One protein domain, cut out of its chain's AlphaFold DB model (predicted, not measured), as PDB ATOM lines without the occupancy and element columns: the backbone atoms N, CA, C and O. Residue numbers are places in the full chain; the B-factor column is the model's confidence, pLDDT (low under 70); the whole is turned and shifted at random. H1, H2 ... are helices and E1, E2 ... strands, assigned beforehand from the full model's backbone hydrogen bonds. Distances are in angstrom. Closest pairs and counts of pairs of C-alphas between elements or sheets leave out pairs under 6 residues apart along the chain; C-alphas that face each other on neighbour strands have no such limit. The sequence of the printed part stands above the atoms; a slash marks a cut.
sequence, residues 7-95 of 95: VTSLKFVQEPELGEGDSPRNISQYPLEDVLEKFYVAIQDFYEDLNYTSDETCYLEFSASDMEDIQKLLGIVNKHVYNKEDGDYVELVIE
ATOM      1  N   VAL A   7     -18.526 -15.338  21.277       97.94
ATOM      2  CA  VAL A   7     -18.140 -14.392  22.322       97.94
ATOM      3  C   VAL A   7     -16.651 -14.094  22.272       97.94
ATOM      4  O   VAL A   7     -15.846 -14.946  21.887       97.94
ATOM      5  N   THR A   8     -16.287 -12.886  22.684       98.56
ATOM      6  CA  THR A   8     -14.908 -12.501  22.991       98.56
ATOM      7  C   THR A   8     -14.898 -11.509  24.144       98.56
ATOM      8  O   THR A   8     -15.837 -10.736  24.310       98.56
ATOM      9  N   SER A   9     -13.812 -11.483  24.909       98.62
ATOM     10  CA  SER A   9     -13.613 -10.492  25.966       98.62
ATOM     11  C   SER A   9     -12.631  -9.425  25.502       98.62
ATOM     12  O   SER A   9     -11.603  -9.754  24.902       98.62
ATOM     13  N   LEU A  10     -12.908  -8.162  25.819       98.62
ATOM     14  CA  LEU A  10     -11.937  -7.074  25.709       98.62
ATOM     15  C   LEU A  10     -11.678  -6.474  27.087       98.62
ATOM     16  O   LEU A  10     -12.544  -6.480  27.965       98.62
ATOM     17  N   LYS A  11     -10.470  -5.935  27.245       98.44
ATOM     18  CA  LYS A  11     -10.122  -5.062  28.360       98.44
ATOM     19  C   LYS A  11      -9.629  -3.726  27.829       98.44
ATOM     20  O   LYS A  11      -8.946  -3.700  26.805       98.44
ATOM     21  N   PHE A  12      -9.956  -2.655  28.528       98.56
ATOM     22  CA  PHE A  12      -9.633  -1.289  28.127       98.56
ATOM     23  C   PHE A  12      -9.535  -0.388  29.360       98.56
ATOM     24  O   PHE A  12      -9.870  -0.801  30.472       98.56
ATOM     25  N   VAL A  13      -9.033   0.822  29.160       98.19
ATOM     26  CA  VAL A  13      -9.026   1.897  30.153       98.19
ATOM     27  C   VAL A  13      -9.890   3.007  29.579       98.19
ATOM     28  O   VAL A  13      -9.856   3.220  28.371       98.19
ATOM     29  N   GLN A  14     -10.696   3.632  30.429       97.88
ATOM     30  CA  GLN A  14     -11.512   4.770  30.027       97.88
ATOM     31  C   GLN A  14     -10.698   6.059  30.106       97.88
ATOM     32  O   GLN A  14      -9.790   6.159  30.934       97.88
ATOM     33  N   GLU A  15     -11.063   7.049  29.301       97.62
ATOM     34  CA  GLU A  15     -10.403   8.359  29.239       97.62
ATOM     35  C   GLU A  15     -11.351   9.475  29.709       97.62
ATOM     36  O   GLU A  15     -12.081  10.071  28.908       97.62
ATOM     37  N   PRO A  16     -11.377   9.800  31.018       96.56
ATOM     38  CA  PRO A  16     -12.229  10.860  31.564       96.56
ATOM     39  C   PRO A  16     -12.017  12.230  30.912       96.56
ATOM     40  O   PRO A  16     -12.932  13.051  30.863       96.56
ATOM     41  N   GLU A  17     -10.818  12.499  30.397       95.88
ATOM     42  CA  GLU A  17     -10.483  13.706  29.639       95.88
ATOM     43  C   GLU A  17     -11.234  13.821  28.304       95.88
ATOM     44  O   GLU A  17     -11.374  14.934  27.792       95.88
ATOM     45  N   LEU A  18     -11.747  12.704  27.777       95.19
ATOM     46  CA  LEU A  18     -12.615  12.629  26.598       95.19
ATOM     47  C   LEU A  18     -14.102  12.490  26.972       95.19
ATOM     48  O   LEU A  18     -14.948  12.329  26.096       95.19
ATOM     49  N   GLY A  19     -14.442  12.601  28.261       94.12
ATOM     50  CA  GLY A  19     -15.819  12.524  28.757       94.12
ATOM     51  C   GLY A  19     -16.302  11.114  29.101       94.12
ATOM     52  O   GLY A  19     -17.496  10.930  29.346       94.12
ATOM     53  N   GLU A  20     -15.401  10.131  29.146       97.00
ATOM     54  CA  GLU A  20     -15.713   8.760  29.556       97.00
ATOM     55  C   GLU A  20     -15.796   8.603  31.089       97.00
ATOM     56  O   GLU A  20     -15.623   9.552  31.860       97.00
ATOM     57  N   GLY A  21     -16.099   7.388  31.557       96.19
ATOM     58  CA  GLY A  21     -16.213   7.074  32.979       96.19
ATOM     59  C   GLY A  21     -14.857   7.066  33.686       96.19
ATOM     60  O   GLY A  21     -13.840   6.696  33.116       96.19
ATOM     61  N   ASP A  22     -14.841   7.420  34.968       96.38
ATOM     62  CA  ASP A  22     -13.629   7.523  35.797       96.38
ATOM     63  C   ASP A  22     -13.278   6.239  36.566       96.38
ATOM     64  O   ASP A  22     -12.359   6.218  37.384       96.38
ATOM     65  N   SER A  23     -14.034   5.161  36.350       97.38
ATOM     66  CA  SER A  23     -13.930   3.932  37.132       97.38
ATOM     67  C   SER A  23     -14.501   2.741  36.359       97.38
ATOM     68  O   SER A  23     -15.573   2.869  35.764       97.38
ATOM     69  N   PRO A  24     -13.896   1.540  36.453       98.06
ATOM     70  CA  PRO A  24     -14.462   0.314  35.874       98.06
ATOM     71  C   PRO A  24     -15.852  -0.062  36.408       98.06
ATOM     72  O   PRO A  24     -16.582  -0.822  35.782       98.06
ATOM     73  N   ARG A  25     -16.259   0.505  37.552       97.12
ATOM     74  CA  ARG A  25     -17.607   0.344  38.138       97.12
ATOM     75  C   ARG A  25     -18.678   1.160  37.410       97.12
ATOM     76  O   ARG A  25     -19.859   0.994  37.694       97.12
ATOM     77  N   ASN A  26     -18.261   2.071  36.538       95.69
ATOM     78  CA  ASN A  26     -19.120   2.963  35.778       95.69
ATOM     79  C   ASN A  26     -18.555   3.092  34.357       95.69
ATOM     80  O   ASN A  26     -17.906   4.082  34.019       95.69
ATOM     81  N   ILE A  27     -18.746   2.042  33.555       98.06
ATOM     82  CA  ILE A  27     -18.370   2.052  32.138       98.06
ATOM     83  C   ILE A  27     -19.310   3.009  31.401       98.06
ATOM     84  O   ILE A  27     -20.531   2.887  31.486       98.06
ATOM     85  N   SER A  28     -18.719   3.974  30.707       97.19
ATOM     86  CA  SER A  28     -19.411   5.005  29.943       97.19
ATOM     87  C   SER A  28     -20.253   4.419  28.814       97.19
ATOM     88  O   SER A  28     -19.910   3.419  28.186       97.19
ATOM     89  N   GLN A  29     -21.380   5.082  28.549       96.56
ATOM     90  CA  GLN A  29     -22.250   4.752  27.426       96.56
ATOM     91  C   GLN A  29     -21.566   5.030  26.080       96.56
ATOM     92  O   GLN A  29     -21.726   4.253  25.147       96.56
ATOM     93  N   TYR A  30     -20.779   6.104  25.986       96.44
ATOM     94  CA  TYR A  30     -20.023   6.484  24.794       96.44
ATOM     95  C   TYR A  30     -18.531   6.475  25.136       96.44
ATOM     96  O   TYR A  30     -18.185   7.041  26.173       96.44
ATOM     97  N   PRO A  31     -17.673   5.837  24.318       97.44
ATOM     98  CA  PRO A  31     -17.916   5.347  22.949       97.44
ATOM     99  C   PRO A  31     -18.565   3.952  22.845       97.44
ATOM    100  O   PRO A  31     -18.722   3.431  21.741       97.44
ATOM    101  N   LEU A  32     -18.924   3.309  23.966       98.44
ATOM    102  CA  LEU A  32     -19.362   1.909  23.978       98.44
ATOM    103  C   LEU A  32     -20.522   1.617  23.014       98.44
ATOM    104  O   LEU A  32     -20.420   0.679  22.228       98.44
ATOM    105  N   GLU A  33     -21.606   2.389  23.044       98.06
ATOM    106  CA  GLU A  33     -22.767   2.173  22.170       98.06
ATOM    107  C   GLU A  33     -22.413   2.262  20.683       98.06
ATOM    108  O   GLU A  33     -22.853   1.413  19.907       98.06
ATOM    109  N   ASP A  34     -21.543   3.195  20.295       98.19
ATOM    110  CA  ASP A  34     -21.099   3.314  18.904       98.19
ATOM    111  C   ASP A  34     -20.233   2.119  18.486       98.19
ATOM    112  O   ASP A  34     -20.294   1.672  17.340       98.19
ATOM    113  N   VAL A  35     -19.448   1.548  19.409       98.62
ATOM    114  CA  VAL A  35     -18.701   0.299  19.177       98.62
ATOM    115  C   VAL A  35     -19.671  -0.867  18.974       98.62
ATOM    116  O   VAL A  35     -19.490  -1.655  18.042       98.62
ATOM    117  N   LEU A  36     -20.711  -0.975  19.810       98.69
ATOM    118  CA  LEU A  36     -21.742  -2.010  19.678       98.69
ATOM    119  C   LEU A  36     -22.448  -1.919  18.318       98.69
ATOM    120  O   LEU A  36     -22.570  -2.929  17.621       98.69
ATOM    121  N   GLU A  37     -22.850  -0.712  17.910       98.38
ATOM    122  CA  GLU A  37     -23.516  -0.468  16.628       98.38
ATOM    123  C   GLU A  37     -22.583  -0.726  15.438       98.38
ATOM    124  O   GLU A  37     -22.944  -1.468  14.521       98.38
ATOM    125  N   LYS A  38     -21.362  -0.178  15.457       98.44
ATOM    126  CA  LYS A  38     -20.399  -0.287  14.348       98.44
ATOM    127  C   LYS A  38     -20.038  -1.734  14.020       98.44
ATOM    128  O   LYS A  38     -19.823  -2.057  12.850       98.44
ATOM    129  N   PHE A  39     -19.921  -2.582  15.041       98.50
ATOM    130  CA  PHE A  39     -19.495  -3.973  14.887       98.50
ATOM    131  C   PHE A  39     -20.633  -4.985  14.985       98.50
ATOM    132  O   PHE A  39     -20.353  -6.173  14.893       98.50
ATOM    133  N   TYR A  40     -21.887  -4.545  15.129       98.06
ATOM    134  CA  TYR A  40     -23.051  -5.427  15.277       98.06
ATOM    135  C   TYR A  40     -22.900  -6.445  16.425       98.06
ATOM    136  O   TYR A  40     -23.273  -7.614  16.307       98.06
ATOM    137  N   VAL A  41     -22.360  -5.989  17.559       98.50
ATOM    138  CA  VAL A  41     -22.140  -6.806  18.763       98.50
ATOM    139  C   VAL A  41     -22.997  -6.316  19.932       98.50
ATOM    140  O   VAL A  41     -23.477  -5.186  19.943       98.50
ATOM    141  N   ALA A  42     -23.185  -7.161  20.944       98.12
ATOM    142  CA  ALA A  42     -23.895  -6.826  22.178       98.12
ATOM    143  C   ALA A  42     -23.060  -7.174  23.414       98.12
ATOM    144  O   ALA A  42     -22.221  -8.075  23.362       98.12
ATOM    145  N   ILE A  43     -23.333  -6.522  24.546       98.12
ATOM    146  CA  ILE A  43     -22.733  -6.916  25.826       98.12
ATOM    147  C   ILE A  43     -23.383  -8.201  26.326       98.12
ATOM    148  O   ILE A  43     -24.593  -8.264  26.547       98.12
ATOM    149  N   GLN A  44     -22.554  -9.224  26.501       97.50
ATOM    150  CA  GLN A  44     -22.932 -10.520  27.046       97.50
ATOM    151  C   GLN A  44     -22.720 -10.582  28.559       97.50
ATOM    152  O   GLN A  44     -23.517 -11.213  29.257       97.50
ATOM    153  N   ASP A  45     -21.665  -9.932  29.053       97.88
ATOM    154  CA  ASP A  45     -21.308  -9.878  30.469       97.88
ATOM    155  C   ASP A  45     -20.495  -8.606  30.759       97.88
ATOM    156  O   ASP A  45     -19.638  -8.201  29.969       97.88
ATOM    157  N   PHE A  46     -20.766  -7.981  31.902       97.56
ATOM    158  CA  PHE A  46     -20.006  -6.841  32.415       97.56
ATOM    159  C   PHE A  46     -18.877  -7.270  33.352       97.56
ATOM    160  O   PHE A  46     -18.192  -6.409  33.883       97.56
ATOM    161  N   TYR A  47     -18.702  -8.565  33.622       98.12
ATOM    162  CA  TYR A  47     -17.734  -9.097  34.578       98.12
ATOM    163  C   TYR A  47     -17.692  -8.288  35.886       98.12
ATOM    164  O   TYR A  47     -16.631  -7.806  36.292       98.12
ATOM    165  N   GLU A  48     -18.851  -8.107  36.530       97.44
ATOM    166  CA  GLU A  48     -19.029  -7.181  37.661       97.44
ATOM    167  C   GLU A  48     -17.963  -7.356  38.752       97.44
ATOM    168  O   GLU A  48     -17.387  -6.370  39.199       97.44
ATOM    169  N   ASP A  49     -17.620  -8.593  39.122       98.00
ATOM    170  CA  ASP A  49     -16.590  -8.868  40.134       98.00
ATOM    171  C   ASP A  49     -15.190  -8.370  39.718       98.00
ATOM    172  O   ASP A  49     -14.446  -7.817  40.538       98.00
ATOM    173  N   LEU A  50     -14.815  -8.535  38.442       98.06
ATOM    174  CA  LEU A  50     -13.531  -8.045  37.921       98.06
ATOM    175  C   LEU A  50     -13.515  -6.516  37.878       98.06
ATOM    176  O   LEU A  50     -12.562  -5.896  38.345       98.06
ATOM    177  N   ASN A  51     -14.590  -5.907  37.382       98.38
ATOM    178  CA  ASN A  51     -14.718  -4.453  37.311       98.38
ATOM    179  C   ASN A  51     -14.831  -3.800  38.697       98.38
ATOM    180  O   ASN A  51     -14.339  -2.697  38.911       98.38
ATOM    181  N   TYR A  52     -15.409  -4.479  39.688       97.81
ATOM    182  CA  TYR A  52     -15.491  -3.949  41.048       97.81
ATOM    183  C   TYR A  52     -14.133  -3.948  41.762       97.81
ATOM    184  O   TYR A  52     -13.854  -3.055  42.573       97.81
ATOM    185  N   THR A  53     -13.296  -4.944  41.459       97.19
ATOM    186  CA  THR A  53     -11.972  -5.135  42.070       97.19
ATOM    187  C   THR A  53     -10.835  -4.453  41.316       97.19
ATOM    188  O   THR A  53      -9.768  -4.272  41.898       97.19
ATOM    189  N   SER A  54     -11.040  -4.056  40.060       97.38
ATOM    190  CA  SER A  54     -10.053  -3.284  39.308       97.38
ATOM    191  C   SER A  54     -10.060  -1.806  39.701       97.38
ATOM    192  O   SER A  54     -11.111  -1.212  39.954       97.38
ATOM    193  N   ASP A  55      -8.871  -1.207  39.731       96.56
ATOM    194  CA  ASP A  55      -8.710   0.228  39.974       96.56
ATOM    195  C   ASP A  55      -8.935   1.059  38.698       96.56
ATOM    196  O   ASP A  55      -9.486   2.150  38.777       96.56
ATOM    197  N   GLU A  56      -8.550   0.533  37.529       97.31
ATOM    198  CA  GLU A  56      -8.490   1.295  36.265       97.31
ATOM    199  C   GLU A  56      -8.967   0.494  35.039       97.31
ATOM    200  O   GLU A  56      -9.500   1.056  34.086       97.31
ATOM    201  N   THR A  57      -8.805  -0.833  35.037       98.50
ATOM    202  CA  THR A  57      -9.092  -1.657  33.857       98.50
ATOM    203  C   THR A  57     -10.552  -2.093  33.823       98.50
ATOM    204  O   THR A  57     -11.032  -2.752  34.743       98.50
ATOM    205  N   CYS A  58     -11.225  -1.788  32.720       98.69
ATOM    206  CA  CYS A  58     -12.559  -2.272  32.402       98.69
ATOM    207  C   CYS A  58     -12.481  -3.619  31.679       98.69
ATOM    208  O   CYS A  58     -11.581  -3.844  30.867       98.69
ATOM    209  N   TYR A  59     -13.447  -4.492  31.939       98.75
ATOM    210  CA  TYR A  59     -13.606  -5.798  31.307       98.75
ATOM    211  C   TYR A  59     -15.033  -5.929  30.788       98.75
ATOM    212  O   TYR A  59     -15.978  -5.671  31.531       98.75
ATOM    213  N   LEU A  60     -15.193  -6.363  29.540       98.69
ATOM    214  CA  LEU A  60     -16.498  -6.644  28.938       98.69
ATOM    215  C   LEU A  60     -16.429  -7.921  28.101       98.69
ATOM    216  O   LEU A  60     -15.440  -8.154  27.397       98.69
ATOM    217  N   GLU A  61     -17.487  -8.727  28.156       98.69
ATOM    218  CA  GLU A  61     -17.742  -9.795  27.192       98.69
ATOM    219  C   GLU A  61     -18.687  -9.280  26.112       98.69
ATOM    220  O   GLU A  61     -19.792  -8.819  26.398       98.69
ATOM    221  N   PHE A  62     -18.255  -9.392  24.863       98.56
ATOM    222  CA  PHE A  62     -19.043  -9.065  23.687       98.56
ATOM    223  C   PHE A  62     -19.557 -10.353  23.057       98.56
ATOM    224  O   PHE A  62     -18.848 -11.359  23.027       98.56
ATOM    225  N   SER A  63     -20.769 -10.302  22.516       98.12
ATOM    226  CA  SER A  63     -21.392 -11.392  21.770       98.12
ATOM    227  C   SER A  63     -21.861 -10.943  20.393       98.12
ATOM    228  O   SER A  63     -22.241  -9.789  20.202       98.12
ATOM    229  N   ALA A  64     -21.869 -11.879  19.448       97.94
ATOM    230  CA  ALA A  64     -22.473 -11.708  18.133       97.94
ATOM    231  C   ALA A  64     -23.081 -13.024  17.635       97.94
ATOM    232  O   ALA A  64     -22.640 -14.118  18.008       97.94
ATOM    233  N   SER A  65     -24.085 -12.934  16.763       96.19
ATOM    234  CA  SER A  65     -24.626 -14.109  16.068       96.19
ATOM    235  C   SER A  65     -23.718 -14.600  14.937       96.19
ATOM    236  O   SER A  65     -23.796 -15.769  14.568       96.19
ATOM    237  N   ASP A  66     -22.864 -13.724  14.397       96.88
ATOM    238  CA  ASP A  66     -21.915 -14.029  13.326       96.88
ATOM    239  C   ASP A  66     -20.469 -13.917  13.839       96.88
ATOM    240  O   ASP A  66     -20.106 -12.987  14.558       96.88
ATOM    241  N   MET A  67     -19.624 -14.881  13.471       97.31
ATOM    242  CA  MET A  67     -18.200 -14.865  13.807       97.31
ATOM    243  C   MET A  67     -17.474 -13.709  13.106       97.31
ATOM    244  O   MET A  67     -16.499 -13.190  13.648       97.31
ATOM    245  N   GLU A  68     -17.927 -13.296  11.919       98.38
ATOM    246  CA  GLU A  68     -17.304 -12.194  11.179       98.38
ATOM    247  C   GLU A  68     -17.362 -10.877  11.973       98.38
ATOM    248  O   GLU A  68     -16.413 -10.094  11.957       98.38
ATOM    249  N   ASP A  69     -18.431 -10.663  12.735       98.62
ATOM    250  CA  ASP A  69     -18.620  -9.467  13.555       98.62
ATOM    251  C   ASP A  69     -17.671  -9.451  14.764       98.62
ATOM    252  O   ASP A  69     -17.024  -8.436  15.036       98.62
ATOM    253  N   ILE A  70     -17.443 -10.609  15.401       98.56
ATOM    254  CA  ILE A  70     -16.385 -10.766  16.414       98.56
ATOM    255  C   ILE A  70     -15.000 -10.502  15.808       98.56
ATOM    256  O   ILE A  70     -14.170  -9.831  16.422       98.56
ATOM    257  N   GLN A  71     -14.729 -10.993  14.596       98.62
ATOM    258  CA  GLN A  71     -13.449 -10.756  13.918       98.62
ATOM    259  C   GLN A  71     -13.226  -9.272  13.597       98.62
ATOM    260  O   GLN A  71     -12.109  -8.780  13.770       98.62
ATOM    261  N   LYS A  72     -14.270  -8.548  13.171       98.69
ATOM    262  CA  LYS A  72     -14.212  -7.094  12.947       98.69
ATOM    263  C   LYS A  72     -13.968  -6.338  14.250       98.69
ATOM    264  O   LYS A  72     -13.081  -5.486  14.270       98.69
ATOM    265  N   LEU A  73     -14.684  -6.687  15.327       98.75
ATOM    266  CA  LEU A  73     -14.478  -6.111  16.659       98.75
ATOM    267  C   LEU A  73     -13.023  -6.286  17.109       98.75
ATOM    268  O   LEU A  73     -12.383  -5.326  17.519       98.75
ATOM    269  N   LEU A  74     -12.453  -7.486  16.970       98.62
ATOM    270  CA  LEU A  74     -11.056  -7.748  17.336       98.62
ATOM    271  C   LEU A  74     -10.044  -6.899  16.543       98.62
ATOM    272  O   LEU A  74      -8.905  -6.733  16.983       98.62
ATOM    273  N   GLY A  75     -10.448  -6.302  15.419       98.44
ATOM    274  CA  GLY A  75      -9.654  -5.332  14.665       98.44
ATOM    275  C   GLY A  75      -9.392  -4.001  15.387       98.44
ATOM    276  O   GLY A  75      -8.587  -3.209  14.884       98.44
ATOM    277  N   ILE A  76     -10.036  -3.741  16.534       98.31
ATOM    278  CA  ILE A  76      -9.767  -2.568  17.389       98.31
ATOM    279  C   ILE A  76      -8.696  -2.827  18.452       98.31
ATOM    280  O   ILE A  76      -8.272  -1.902  19.136       98.31
ATOM    281  N   VAL A  77      -8.244  -4.072  18.625       98.25
ATOM    282  CA  VAL A  77      -7.233  -4.391  19.640       98.25
ATOM    283  C   VAL A  77      -5.936  -3.629  19.349       98.25
ATOM    284  O   VAL A  77      -5.428  -3.656  18.228       98.25
ATOM    285  N   ASN A  78      -5.380  -2.999  20.391       97.69
ATOM    286  CA  ASN A  78      -4.234  -2.078  20.340       97.69
ATOM    287  C   ASN A  78      -4.483  -0.758  19.590       97.69
ATOM    288  O   ASN A  78      -3.514  -0.116  19.188       97.69
ATOM    289  N   LYS A  79      -5.743  -0.362  19.405       98.56
ATOM    290  CA  LYS A  79      -6.110   0.950  18.871       98.56
ATOM    291  C   LYS A  79      -6.688   1.839  19.956       98.56
ATOM    292  O   LYS A  79      -7.218   1.343  20.953       98.56
ATOM    293  N   HIS A  80      -6.595   3.138  19.733       98.31
ATOM    294  CA  HIS A  80      -7.307   4.145  20.497       98.31
ATOM    295  C   HIS A  80      -8.726   4.268  19.940       98.31
ATOM    296  O   HIS A  80      -8.901   4.393  18.729       98.31
ATOM    297  N   VAL A  81      -9.732   4.157  20.807       98.50
ATOM    298  CA  VAL A  81     -11.149   4.153  20.428       98.50
ATOM    299  C   VAL A  81     -11.870   5.177  21.281       98.50
ATOM    300  O   VAL A  81     -11.975   4.975  22.483       98.50
ATOM    301  N   TYR A  82     -12.355   6.250  20.666       98.12
ATOM    302  CA  TYR A  82     -12.970   7.366  21.378       98.12
ATOM    303  C   TYR A  82     -13.982   8.092  20.501       98.12
ATOM    304  O   TYR A  82     -13.929   8.025  19.271       98.12
ATOM    305  N   ASN A  83     -14.882   8.832  21.140       97.38
ATOM    306  CA  ASN A  83     -15.801   9.716  20.443       97.38
ATOM    307  C   ASN A  83     -15.210  11.119  20.321       97.38
ATOM    308  O   ASN A  83     -14.651  11.664  21.274       97.38
ATOM    309  N   LYS A  84     -15.364  11.725  19.146       95.62
ATOM    310  CA  LYS A  84     -14.899  13.080  18.855       95.62
ATOM    311  C   LYS A  84     -16.039  13.929  18.312       95.62
ATOM    312  O   LYS A  84     -16.738  13.519  17.390       95.62
ATOM    313  N   GLU A  85     -16.192  15.131  18.855       92.94
ATOM    314  CA  GLU A  85     -17.113  16.129  18.308       92.94
ATOM    315  C   GLU A  85     -16.581  16.681  16.970       92.94
ATOM    316  O   GLU A  85     -15.445  17.163  16.888       92.94
ATOM    317  N   ASP A  86     -17.415  16.641  15.929       90.81
ATOM    318  CA  ASP A  86     -17.206  17.295  14.633       90.81
ATOM    319  C   ASP A  86     -18.444  18.131  14.266       90.81
ATOM    320  O   ASP A  86     -19.412  17.668  13.649       90.81
ATOM    321  N   GLY A  87     -18.435  19.390  14.710       90.94
ATOM    322  CA  GLY A  87     -19.560  20.307  14.547       90.94
ATOM    323  C   GLY A  87     -20.780  19.857  15.353       90.94
ATOM    324  O   GLY A  87     -20.731  19.830  16.577       90.94
ATOM    325  N   ASP A  88     -21.868  19.529  14.655       91.81
ATOM    326  CA  ASP A  88     -23.125  19.061  15.261       91.81
ATOM    327  C   ASP A  88     -23.194  17.523  15.380       91.81
ATOM    328  O   ASP A  88     -24.240  16.973  15.733       91.81
ATOM    329  N   TYR A  89     -22.105  16.820  15.050       89.56
ATOM    330  CA  TYR A  89     -22.033  15.361  15.036       89.56
ATOM    331  C   TYR A  89     -20.966  14.842  15.999       89.56
ATOM    332  O   TYR A  89     -19.989  15.523  16.303       89.56
ATOM    333  N   VAL A  90     -21.155  13.604  16.445       92.62
ATOM    334  CA  VAL A  90     -20.153  12.841  17.188       92.62
ATOM    335  C   VAL A  90     -19.714  11.680  16.303       92.62
ATOM    336  O   VAL A  90     -20.554  10.961  15.763       92.62
ATOM    337  N   GLU A  91     -18.406  11.532  16.116       95.25
ATOM    338  CA  GLU A  91     -17.799  10.453  15.337       95.25
ATOM    339  C   GLU A  91     -17.033   9.501  16.259       95.25
ATOM    340  O   GLU A  91     -16.223   9.939  17.076       95.25
ATOM    341  N   LEU A  92     -17.242   8.195  16.073       97.69
ATOM    342  CA  LEU A  92     -16.400   7.156  16.661       97.69
ATOM    343  C   LEU A  92     -15.080   7.036  15.885       97.69
ATOM    344  O   LEU A  92     -15.052   6.542  14.750       97.69
ATOM    345  N   VAL A  93     -13.983   7.430  16.525       98.12
ATOM    346  CA  VAL A  93     -12.614   7.350  16.005       98.12
ATOM    347  C   VAL A  93     -11.958   6.044  16.454       98.12
ATOM    348  O   VAL A  93     -12.140   5.603  17.585       98.12
ATOM    349  N   ILE A  94     -11.211   5.403  15.546       98.19
ATOM    350  CA  ILE A  94     -10.457   4.166  15.797       98.19
ATOM    351  C   ILE A  94      -9.091   4.276  15.100       98.19
ATOM    352  O   ILE A  94      -9.032   4.117  13.874       98.19
ATOM    353  N   GLU A  95      -8.008   4.502  15.851       96.31
ATOM    354  CA  GLU A  95      -6.651   4.739  15.304       96.31
ATOM    355  C   GLU A  95      -5.519   3.943  15.965       96.31
ATOM    356  O   GLU A  95      -5.575   3.679  17.185       96.31
TER     357      GLU A  95
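This is residues 7 to 95 of the 95 residues of an uncharacterized protein of Veillonella parvula (strain ATCC 10790 / DSM 2008 / CCUG 5123 / JCM 12972 / NCTC 11810 / Te3) (UniProt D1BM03). A small twisted sheet of three strands, E1, E3 and E2, has H1 and H3 packed over one face and the short H2 at one end. H1 sits between this sheet and a separate hairpin, E4 and E5, whose tip makes the end of the domain far from H2. The printed part has 89 residues with three named helices and five named strands, along the chain E1, H1, E2, H2, E3, H3, E4, E5; both sheets are antiparallel, in the orders E1, E3, E2 and E4, E5. The class is mixed, helices and strands. The whole is compact, with a radius of gyration of the C-alphas of 12.9 A and spans of 38 by 32 by 20 A.

Start at E3, residues 57 to 64, the inner strand of the larger sheet. E1, residues 7 to 13, an edge strand, is its antiparallel neighbour, with 153 degrees between their directions, and N 10 and O 60 are 3.0 A apart, within hydrogen-bond range. The other edge strand is E2, residues 42 to 45, antiparallel to E3 at 123 degrees, with N 44 and O 61 at 2.8 A. The sheet is only just strongly twisted, its C-alphas lying up to 4.3 A off the best plane. E1, H1, residues 32 to 39, and E2 form a split strand-helix-strand unit, two strands running the same way with E3 between them, and its crossover is right-handed. H3, residues 67 to 74, is on the sheet at a height of 8.4 A and runs along the strands, at 11 degrees to E3 on the local plane; it lies over E3, with 5 of its C-alphas falling there and 2 on E1. H1 and H3 are on one face of the sheet, two layers, and they touch at a steep tilt of 48 degrees, opposite ways; their closest C-alphas, of Phe 39 and Asp 69, are 5.7 A apart. H2, residues 48 to 53, only grazes the sheet; the closest C-alphas of H2 and E3 are those of Asn 51 and Cys 58, 5.8 A apart. Look next at the hairpin of E4, residues 81 to 86, and E5, residues 89 to 94, antiparallel at 150 degrees, with N 84 and O 91 at 2.9 A. The closest C-alphas of H1 and E5 are those of Asp 34 and Leu 92, 6.5 A apart, and H1 and E4 are near each other. E5 is apart from E1, E2 and E3. In H1, H2 and H3 every O i to N i+4 pair is within hydrogen-bond range.

Find C-alpha 7 at (-18.140, -14.392, 22.322); from there E1 runs 20.2 A to C-alpha 13. E3 is the longest strand, 23.0 A from C-alpha 57 at (-9.092, -1.657, 33.857) to C-alpha 64. H1 measures 10.8 A and H3 10.7 A. E4 covers 15.6 A, and E5 covers 16.1 A, ending at C-alpha 94 at (-10.457, 4.166, 15.797).

The two C-alphas farthest apart, those of Asp 49 and Gly 87, are 38.9 A apart. The printed part has no cut, and its one long link is residues 14 to 31, from E1 to H1. The mean pLDDT of the printed part is 97.3, and no printed residue is under 70.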